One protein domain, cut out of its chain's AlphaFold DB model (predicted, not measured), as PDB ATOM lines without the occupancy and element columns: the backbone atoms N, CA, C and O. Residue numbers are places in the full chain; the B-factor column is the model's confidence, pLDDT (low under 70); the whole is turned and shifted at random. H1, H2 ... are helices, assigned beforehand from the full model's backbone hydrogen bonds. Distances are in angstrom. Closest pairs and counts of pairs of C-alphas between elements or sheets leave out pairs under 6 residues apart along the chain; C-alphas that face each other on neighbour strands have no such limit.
ATOM      1  N   THR A 363      56.461   2.717 -42.919       46.50
ATOM      2  CA  THR A 363      57.516   1.810 -42.439       46.50
ATOM      3  C   THR A 363      57.532   1.724 -40.906       46.50
ATOM      4  O   THR A 363      57.770   0.653 -40.355       46.50
ATOM      5  N   GLN A 364      57.237   2.828 -40.211       46.66
ATOM      6  CA  GLN A 364      57.154   2.895 -38.750       46.66
ATOM      7  C   GLN A 364      55.892   2.210 -38.209       46.66
ATOM      8  O   GLN A 364      56.000   1.451 -37.252       46.66
ATOM      9  N   PHE A 365      54.728   2.381 -38.850       48.69
ATOM     10  CA  PHE A 365      53.498   1.678 -38.464       48.69
ATOM     11  C   PHE A 365      53.667   0.156 -38.505       48.69
ATOM     12  O   PHE A 365      53.234  -0.528 -37.582       48.69
ATOM     13  N   LYS A 366      54.376  -0.393 -39.505       50.25
ATOM     14  CA  LYS A 366      54.662  -1.836 -39.531       50.25
ATOM     15  C   LYS A 366      55.425  -2.298 -38.280       50.25
ATOM     16  O   LYS A 366      55.045  -3.295 -37.680       50.25
ATOM     17  N   ALA A 367      56.430  -1.536 -37.843       46.62
ATOM     18  CA  ALA A 367      57.182  -1.845 -36.628       46.62
ATOM     19  C   ALA A 367      56.352  -1.715 -35.331       46.62
ATOM     20  O   ALA A 367      56.750  -2.267 -34.309       46.62
ATOM     21  N   ILE A 368      55.208  -1.015 -35.358       46.12
ATOM     22  CA  ILE A 368      54.245  -0.960 -34.245       46.12
ATOM     23  C   ILE A 368      53.357  -2.216 -34.246       46.12
ATOM     24  O   ILE A 368      53.184  -2.833 -33.198       46.12
ATOM     25  N   PHE A 369      52.874  -2.670 -35.407       54.88
ATOM     26  CA  PHE A 369      52.135  -3.940 -35.506       54.88
ATOM     27  C   PHE A 369      52.999  -5.159 -35.130       54.88
ATOM     28  O   PHE A 369      52.518  -6.056 -34.438       54.88
ATOM     29  N   ASP A 370      54.289  -5.154 -35.487       53.38
ATOM     30  CA  ASP A 370      55.259  -6.174 -35.051       53.38
ATOM     31  C   ASP A 370      55.471  -6.171 -33.511       53.38
ATOM     32  O   ASP A 370      55.888  -7.180 -32.936       53.38
ATOM     33  N   VAL A 371      55.173  -5.059 -32.817       51.59
ATOM     34  CA  VAL A 371      55.180  -4.971 -31.342       51.59
ATOM     35  C   VAL A 371      53.870  -5.479 -30.739       51.59
ATOM     36  O   VAL A 371      53.929  -6.226 -29.767       51.59
ATOM     37  N   ASP A 372      52.708  -5.151 -31.312       52.38
ATOM     38  CA  ASP A 372      51.404  -5.627 -30.815       52.38
ATOM     39  C   ASP A 372      51.273  -7.159 -30.899       52.38
ATOM     40  O   ASP A 372      50.843  -7.809 -29.945       52.38
ATOM     41  N   ALA A 373      51.761  -7.762 -31.990       63.50
ATOM     42  CA  ALA A 373      51.878  -9.216 -32.116       63.50
ATOM     43  C   ALA A 373      52.753  -9.834 -31.006       63.50
ATOM     44  O   ALA A 373      52.431 -10.887 -30.459       63.50
ATOM     45  N   ARG A 374      53.841  -9.153 -30.622       54.44
ATOM     46  CA  ARG A 374      54.756  -9.627 -29.577       54.44
ATOM     47  C   ARG A 374      54.234  -9.396 -28.155       54.44
ATOM     48  O   ARG A 374      54.639 -10.116 -27.250       54.44
ATOM     49  N   ILE A 375      53.335  -8.432 -27.952       54.06
ATOM     50  CA  ILE A 375      52.613  -8.251 -26.683       54.06
ATOM     51  C   ILE A 375      51.629  -9.407 -26.465       54.06
ATOM     52  O   ILE A 375      51.559  -9.926 -25.356       54.06
ATOM     53  N   LYS A 376      50.930  -9.856 -27.518       68.06
ATOM     54  CA  LYS A 376      50.040 -11.031 -27.460       68.06
ATOM     55  C   LYS A 376      50.811 -12.302 -27.110       68.06
ATOM     56  O   LYS A 376      50.492 -12.928 -26.106       68.06
ATOM     57  N   GLN A 377      51.911 -12.568 -27.822       70.19
ATOM     58  CA  GLN A 377      52.801 -13.692 -27.516       70.19
ATOM     59  C   GLN A 377      53.285 -13.682 -26.053       70.19
ATOM     60  O   GLN A 377      53.244 -14.709 -25.388       70.19
ATOM     61  N   LEU A 378      53.697 -12.523 -25.523       56.31
ATOM     62  CA  LEU A 378      54.130 -12.416 -24.123       56.31
ATOM     63  C   LEU A 378      52.989 -12.618 -23.111       56.31
ATOM     64  O   LEU A 378      53.259 -13.060 -22.000       56.31
ATOM     65  N   SER A 379      51.736 -12.324 -23.472       64.31
ATOM     66  CA  SER A 379      50.570 -12.657 -22.641       64.31
ATOM     67  C   SER A 379      50.333 -14.169 -22.612       64.31
ATOM     68  O   SER A 379      50.177 -14.746 -21.541       64.31
ATOM     69  N   GLU A 380      50.375 -14.816 -23.779       76.31
ATOM     70  CA  GLU A 380      50.196 -16.266 -23.940       76.31
ATOM     71  C   GLU A 380      51.309 -17.060 -23.224       76.31
ATOM     72  O   GLU A 380      51.032 -18.044 -22.531       76.31
ATOM     73  N   ASP A 381      52.562 -16.593 -23.307       64.81
ATOM     74  CA  ASP A 381      53.700 -17.133 -22.548       64.81
ATOM     75  C   ASP A 381      53.482 -16.998 -21.022       64.81
ATOM     76  O   ASP A 381      53.802 -17.921 -20.267       64.81
ATOM     77  N   LEU A 382      52.911 -15.878 -20.552       65.62
ATOM     78  CA  LEU A 382      52.664 -15.610 -19.127       65.62
ATOM     79  C   LEU A 382      51.544 -16.494 -18.554       65.62
ATOM     80  O   LEU A 382      51.706 -17.074 -17.475       65.62
ATOM     81  N   ASP A 383      50.442 -16.658 -19.289       72.94
ATOM     82  CA  ASP A 383      49.344 -17.565 -18.929       72.94
ATOM     83  C   ASP A 383      49.820 -19.031 -18.908       72.94
ATOM     84  O   ASP A 383      49.512 -19.790 -17.981       72.94
ATOM     85  N   THR A 384      50.672 -19.416 -19.866       74.62
ATOM     86  CA  THR A 384      51.309 -20.743 -19.911       74.62
ATOM     87  C   THR A 384      52.246 -20.966 -18.716       74.62
ATOM     88  O   THR A 384      52.231 -22.032 -18.090       74.62
ATOM     89  N   TYR A 385      53.040 -19.956 -18.341       62.84
ATOM     90  CA  TYR A 385      53.914 -20.020 -17.167       62.84
ATOM     91  C   TYR A 385      53.110 -20.164 -15.867       62.84
ATOM     92  O   TYR A 385      53.422 -21.030 -15.042       62.84
ATOM     93  N   SER A 386      52.032 -19.387 -15.725       66.50
ATOM     94  CA  SER A 386      51.089 -19.451 -14.602       66.50
ATOM     95  C   SER A 386      50.540 -20.869 -14.408       66.50
ATOM     96  O   SER A 386      50.654 -21.430 -13.313       66.50
ATOM     97  N   ALA A 402      54.473 -12.739  -6.531       70.06
ATOM     98  CA  ALA A 402      53.157 -12.201  -6.872       70.06
ATOM     99  C   ALA A 402      53.221 -10.697  -7.197       70.06
ATOM    100  O   ALA A 402      52.746 -10.282  -8.254       70.06
ATOM    101  N   GLU A 403      53.881  -9.892  -6.358       70.38
ATOM    102  CA  GLU A 403      54.050  -8.452  -6.602       70.38
ATOM    103  C   GLU A 403      54.875  -8.174  -7.875       70.38
ATOM    104  O   GLU A 403      54.575  -7.244  -8.630       70.38
ATOM    105  N   CYS A 404      55.882  -9.001  -8.179       64.81
ATOM    106  CA  CYS A 404      56.649  -8.886  -9.420       64.81
ATOM    107  C   CYS A 404      55.783  -9.143 -10.669       64.81
ATOM    108  O   CYS A 404      55.886  -8.390 -11.641       64.81
ATOM    109  N   LEU A 405      54.917 -10.163 -10.634       70.62
ATOM    110  CA  LEU A 405      53.988 -10.495 -11.720       70.62
ATOM    111  C   LEU A 405      52.874  -9.449 -11.877       70.62
ATOM    112  O   LEU A 405      52.530  -9.085 -13.001       70.62
ATOM    113  N   GLU A 406      52.341  -8.904 -10.780       75.44
ATOM    114  CA  GLU A 406      51.337  -7.836 -10.841       75.44
ATOM    115  C   GLU A 406      51.910  -6.546 -11.450       75.44
ATOM    116  O   GLU A 406      51.263  -5.919 -12.292       75.44
ATOM    117  N   ASN A 407      53.156  -6.189 -11.118       69.00
ATOM    118  CA  ASN A 407      53.859  -5.063 -11.740       69.00
ATOM    119  C   ASN A 407      54.120  -5.270 -13.248       69.00
ATOM    120  O   ASN A 407      54.124  -4.301 -14.014       69.00
ATOM    121  N   GLU A 408      54.328  -6.508 -13.699       71.12
ATOM    122  CA  GLU A 408      54.464  -6.835 -15.125       71.12
ATOM    123  C   GLU A 408      53.112  -6.788 -15.854       71.12
ATOM    124  O   GLU A 408      53.000  -6.144 -16.900       71.12
ATOM    125  N   ALA A 409      52.049  -7.331 -15.258       73.12
ATOM    126  CA  ALA A 409      50.688  -7.202 -15.775       73.12
ATOM    127  C   ALA A 409      50.223  -5.732 -15.841       73.12
ATOM    128  O   ALA A 409      49.578  -5.324 -16.809       73.12
ATOM    129  N   ALA A 410      50.577  -4.904 -14.852       71.75
ATOM    130  CA  ALA A 410      50.298  -3.468 -14.853       71.75
ATOM    131  C   ALA A 410      51.041  -2.723 -15.978       71.75
ATOM    132  O   ALA A 410      50.466  -1.825 -16.601       71.75
ATOM    133  N   LEU A 411      52.283  -3.118 -16.279       72.88
ATOM    134  CA  LEU A 411      53.042  -2.607 -17.422       72.88
ATOM    135  C   LEU A 411      52.385  -3.005 -18.752       72.88
ATOM    136  O   LEU A 411      52.156  -2.137 -19.592       72.88
ATOM    137  N   LEU A 412      52.038  -4.284 -18.930       73.12
ATOM    138  CA  LEU A 412      51.401  -4.789 -20.152       73.12
ATOM    139  C   LEU A 412      50.055  -4.101 -20.421       73.12
ATOM    140  O   LEU A 412      49.833  -3.641 -21.541       73.12
ATOM    141  N   ARG A 413      49.209  -3.922 -19.395       78.12
ATOM    142  CA  ARG A 413      47.971  -3.120 -19.483       78.12
ATOM    143  C   ARG A 413      48.269  -1.693 -19.946       78.12
ATOM    144  O   ARG A 413      47.701  -1.247 -20.935       78.12
ATOM    145  N   SER A 414      49.233  -1.016 -19.315       75.12
ATOM    146  CA  SER A 414      49.581   0.369 -19.662       75.12
ATOM    147  C   SER A 414      50.126   0.536 -21.087       75.12
ATOM    148  O   SER A 414      49.945   1.601 -21.674       75.12
ATOM    149  N   VAL A 415      50.784  -0.482 -21.653       73.50
ATOM    150  CA  VAL A 415      51.193  -0.484 -23.070       73.50
ATOM    151  C   VAL A 415      49.996  -0.770 -23.980       73.50
ATOM    152  O   VAL A 415      49.832  -0.096 -24.993       73.50
ATOM    153  N   GLN A 416      49.127  -1.717 -23.612       77.81
ATOM    154  CA  GLN A 416      47.914  -2.036 -24.370       77.81
ATOM    155  C   GLN A 416      46.959  -0.833 -24.457       77.81
ATOM    156  O   GLN A 416      46.378  -0.587 -25.512       77.81
ATOM    157  N   ASP A 417      46.814  -0.064 -23.377       77.38
ATOM    158  CA  ASP A 417      45.984   1.142 -23.337       77.38
ATOM    159  C   ASP A 417      46.567   2.271 -24.203       77.38
ATOM    160  O   ASP A 417      45.826   2.917 -24.942       77.38
ATOM    161  N   PHE A 418      47.896   2.427 -24.243       75.44
ATOM    162  CA  PHE A 418      48.548   3.326 -25.201       75.44
ATOM    163  C   PHE A 418      48.326   2.899 -26.665       75.44
ATOM    164  O   PHE A 418      48.076   3.746 -27.523       75.44
ATOM    165  N   THR A 419      48.341   1.596 -26.975       74.81
ATOM    166  CA  THR A 419      47.997   1.103 -28.324       74.81
ATOM    167  C   THR A 419      46.533   1.402 -28.683       74.81
ATOM    168  O   THR A 419      46.243   1.757 -29.831       74.81
ATOM    169  N   LYS A 420      45.599   1.328 -27.719       80.06
ATOM    170  CA  LYS A 420      44.192   1.742 -27.912       80.06
ATOM    171  C   LYS A 420      44.090   3.242 -28.207       80.06
ATOM    172  O   LYS A 420      43.390   3.621 -29.141       80.06
ATOM    173  N   GLU A 421      44.810   4.091 -27.476       75.94
ATOM    174  CA  GLU A 421      44.813   5.541 -27.715       75.94
ATOM    175  C   GLU A 421      45.417   5.901 -29.085       75.94
ATOM    176  O   GLU A 421      44.808   6.646 -29.853       75.94
ATOM    177  N   MET A 422      46.555   5.305 -29.457       76.31
ATOM    178  CA  MET A 422      47.163   5.493 -30.783       76.31
ATOM    179  C   MET A 422      46.221   5.088 -31.926       76.31
ATOM    180  O   MET A 422      46.082   5.829 -32.898       76.31
ATOM    181  N   THR A 423      45.534   3.947 -31.806       76.69
ATOM    182  CA  THR A 423      44.584   3.485 -32.836       76.69
ATOM    183  C   THR A 423      43.292   4.309 -32.873       76.69
ATOM    184  O   THR A 423      42.738   4.523 -33.954       76.69
ATOM    185  N   GLN A 424      42.840   4.872 -31.745       82.50
ATOM    186  CA  GLN A 424      41.780   5.890 -31.739       82.50
ATOM    187  C   GLN A 424      42.220   7.181 -32.443       82.50
ATOM    188  O   GLN A 424      41.456   7.733 -33.232       82.50
ATOM    189  N   LEU A 425      43.453   7.644 -32.222       73.25
ATOM    190  CA  LEU A 425      43.981   8.864 -32.840       73.25
ATOM    191  C   LEU A 425      44.165   8.698 -34.363       73.25
ATOM    192  O   LEU A 425      43.853   9.611 -35.130       73.25
ATOM    193  N   GLU A 426      44.560   7.508 -34.827       74.62
ATOM    194  CA  GLU A 426      44.533   7.133 -36.250       74.62
ATOM    195  C   GLU A 426      43.103   7.099 -36.827       74.62
ATOM    196  O   GLU A 426      42.871   7.585 -37.940       74.62
ATOM    197  N   SER A 427      42.127   6.588 -36.068       84.62
ATOM    198  CA  SER A 427      40.707   6.590 -36.452       84.62
ATOM    199  C   SER A 427      40.155   8.015 -36.597       84.62
ATOM    200  O   SER A 427      39.548   8.350 -37.613       84.62
ATOM    201  N   LEU A 428      40.457   8.908 -35.648       79.00
ATOM    202  CA  LEU A 428      40.055  10.317 -35.707       79.00
ATOM    203  C   LEU A 428      40.719  11.062 -36.875       79.00
ATOM    204  O   LEU A 428      40.035  11.771 -37.609       79.00
ATOM    205  N   MET A 429      42.019  10.856 -37.117       77.88
ATOM    206  CA  MET A 429      42.714  11.449 -38.268       77.88
ATOM    207  C   MET A 429      42.128  10.961 -39.605       77.88
ATOM    208  O   MET A 429      41.979  11.745 -40.545       77.88
ATOM    209  N   THR A 430      41.775   9.677 -39.718       77.62
ATOM    210  CA  THR A 430      41.164   9.138 -40.945       77.62
ATOM    211  C   THR A 430      39.711   9.586 -41.126       77.62
ATOM    212  O   THR A 430      39.321   9.902 -42.252       77.62
ATOM    213  N   GLN A 431      38.940   9.732 -40.043       84.81
ATOM    214  CA  GLN A 431      37.617  10.367 -40.057       84.81
ATOM    215  C   GLN A 431      37.699  11.838 -40.493       84.81
ATOM    216  O   GLN A 431      36.919  12.273 -41.342       84.81
ATOM    217  N   GLU A 432      38.654  12.608 -39.971       78.44
ATOM    218  CA  GLU A 432      38.835  14.016 -40.333       78.44
ATOM    219  C   GLU A 432      39.203  14.174 -41.817       78.44
ATOM    220  O   GLU A 432      38.609  14.988 -42.528       78.44
ATOM    221  N   LEU A 433      40.123  13.345 -42.323       74.31
ATOM    222  CA  LEU A 433      40.464  13.301 -43.747       74.31
ATOM    223  C   LEU A 433      39.252  12.927 -44.616       74.31
ATOM    224  O   LEU A 433      39.075  13.514 -45.685       74.31
ATOM    225  N   ALA A 434      38.386  12.017 -44.159       80.56
ATOM    226  CA  ALA A 434      37.145  11.679 -44.854       80.56
ATOM    227  C   ALA A 434      36.148  12.855 -44.882       80.56
ATOM    228  O   ALA A 434      35.579  13.137 -45.938       80.56
ATOM    229  N   MET A 435      35.982  13.594 -43.778       82.69
ATOM    230  CA  MET A 435      35.140  14.801 -43.733       82.69
ATOM    231  C   MET A 435      35.689  15.917 -44.635       82.69
ATOM    232  O   MET A 435      34.943  16.493 -45.428       82.69
ATOM    233  N   ARG A 436      37.004  16.182 -44.590       72.38
ATOM    234  CA  ARG A 436      37.675  17.155 -45.472       72.38
ATOM    235  C   ARG A 436      37.533  16.772 -46.954       72.38
ATOM    236  O   ARG A 436      37.303  17.643 -47.791       72.38
ATOM    237  N   GLN A 437      37.610  15.479 -47.287       77.69
ATOM    238  CA  GLN A 437      37.378  14.982 -48.648       77.69
ATOM    239  C   GLN A 437      35.906  15.112 -49.077       77.69
ATOM    240  O   GLN A 437      35.645  15.442 -50.232       77.69
ATOM    241  N   ALA A 438      34.947  14.894 -48.172       82.62
ATOM    242  CA  ALA A 438      33.525  15.083 -48.454       82.62
ATOM    243  C   ALA A 438      33.196  16.554 -48.766       82.62
ATOM    244  O   ALA A 438      32.561  16.824 -49.783       82.62
ATOM    245  N   ALA A 439      33.718  17.502 -47.979       76.00
ATOM    246  CA  ALA A 439      33.555  18.936 -48.230       76.00
ATOM    247  C   ALA A 439      34.183  19.381 -49.570       76.00
ATOM    248  O   ALA A 439      33.597  20.175 -50.304       76.00
ATOM    249  N   LEU A 440      35.348  18.830 -49.940       74.75
ATOM    250  CA  LEU A 440      35.950  19.056 -51.263       74.75
ATOM    251  C   LEU A 440      35.076  18.523 -52.409       74.75
ATOM    252  O   LEU A 440      34.963  19.177 -53.446       74.75
ATOM    253  N   ASN A 441      34.442  17.362 -52.223       80.88
ATOM    254  CA  ASN A 441      33.512  16.804 -53.204       80.88
ATOM    255  C   ASN A 441      32.232  17.656 -53.317       80.88
ATOM    256  O   ASN A 441      31.740  17.854 -54.422       80.88
ATOM    257  N   GLU A 442      31.719  18.199 -52.210       85.00
ATOM    258  CA  GLU A 442      30.550  19.091 -52.210       85.00
ATOM    259  C   GLU A 442      30.824  20.389 -52.985       85.00
ATOM    260  O   GLU A 442      30.030  20.771 -53.843       85.00
ATOM    261  N   VAL A 443      31.983  21.028 -52.775       74.38
ATOM    262  CA  VAL A 443      32.395  22.209 -53.560       74.38
ATOM    263  C   VAL A 443      32.504  21.876 -55.055       74.38
ATOM    264  O   VAL A 443      32.050  22.656 -55.891       74.38
ATOM    265  N   TYR A 444      33.046  20.705 -55.402       79.88
ATOM    266  CA  TYR A 444      33.153  20.244 -56.790       79.88
ATOM    267  C   TYR A 444      31.783  19.995 -57.447       79.88
ATOM    268  O   TYR A 444      31.572  20.374 -58.604       79.88
ATOM    269  N   GLU A 445      30.836  19.398 -56.718       83.44
ATOM    270  CA  GLU A 445      29.448  19.218 -57.163       83.44
ATOM    271  C   GLU A 445      28.715  20.559 -57.306       83.44
ATOM    272  O   GLU A 445      28.002  20.764 -58.288       83.44
ATOM    273  N   LEU A 446      28.935  21.514 -56.397       79.25
ATOM    274  CA  LEU A 446      28.380  22.865 -56.505       79.25
ATOM    275  C   LEU A 446      28.898  23.593 -57.755       79.25
ATOM    276  O   LEU A 446      28.092  24.180 -58.477       79.25
ATOM    277  N   GLU A 447      30.193  23.500 -58.086       73.75
ATOM    278  CA  GLU A 447      30.722  24.022 -59.359       73.75
ATOM    279  C   GLU A 447      30.064  23.359 -60.584       73.75
ATOM    280  O   GLU A 447      29.788  24.036 -61.576       73.75
ATOM    281  N   HIS A 448      29.754  22.057 -60.521       77.06
ATOM    282  CA  HIS A 448      29.092  21.333 -61.614       77.06
ATOM    283  C   HIS A 448      27.587  21.625 -61.723       77.06
ATOM    284  O   HIS A 448      27.029  21.559 -62.822       77.06
ATOM    285  N   GLN A 449      26.927  21.988 -60.622       71.00
ATOM    286  CA  GLN A 449      25.511  22.372 -60.596       71.00
ATOM    287  C   GLN A 449      25.269  23.819 -61.057       71.00
ATOM    288  O   GLN A 449      24.135  24.158 -61.414       71.00
ATOM    289  N   VAL A 450      26.310  24.658 -61.170       70.38
ATOM    290  CA  VAL A 450      26.243  25.941 -61.898       70.38
ATOM    291  C   VAL A 450      26.140  25.674 -63.404       70.38
ATOM    292  O   VAL A 450      27.083  25.828 -64.181       70.38
TER     293      VAL A 450
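This is residues 363 to 386 and 402 to 450 of the 850 residues of an uncharacterized protein of Serendipita indica (strain DSM 11827) (UniProt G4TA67). One very long helix, H2, makes the long axis of a rod, and a shorter helix, H1, runs beside its first part in the opposite direction at a slant, leaving residues 420 to 450 sticking out free. The printed part has 73 residues with two named helices, H1 then H2, and no named strand: all helix. It is extended, with a radius of gyration of the C-alphas of 21.0 A and spans of 72 by 22 by 18 A.

Look first at H1, residues 363 to 386, then at H2, residues 402 to 449. They are close but not clearly touching; their closest C-alphas, of Ile 375 and Leu 412, are 7.5 A apart. They run opposite ways at a shallow tilt of 33 degrees, only just short of steep. In H2 every O i to N i+4 pair is within hydrogen-bond range; in H1, 17 of 20 are.

Find C-alpha 363 at (57.516, 1.810, -42.439); from there H1 runs 35.6 A to C-alpha 386. Find C-alpha 402 at (53.157, -12.201, -6.872); H2 runs 69.6 A to C-alpha 449 at (25.511, 22.372, -60.596).

The C-alphas of Ala 402 and Val 450, the two farthest apart, are 72.2 A apart. Residues 387 to 401 are not printed, and C-alphas 386 and 402 are 10.8 A apart across this cut. The mean pLDDT of the printed part is 70.5; 22 residues are under 70, among them residues 363 to 376.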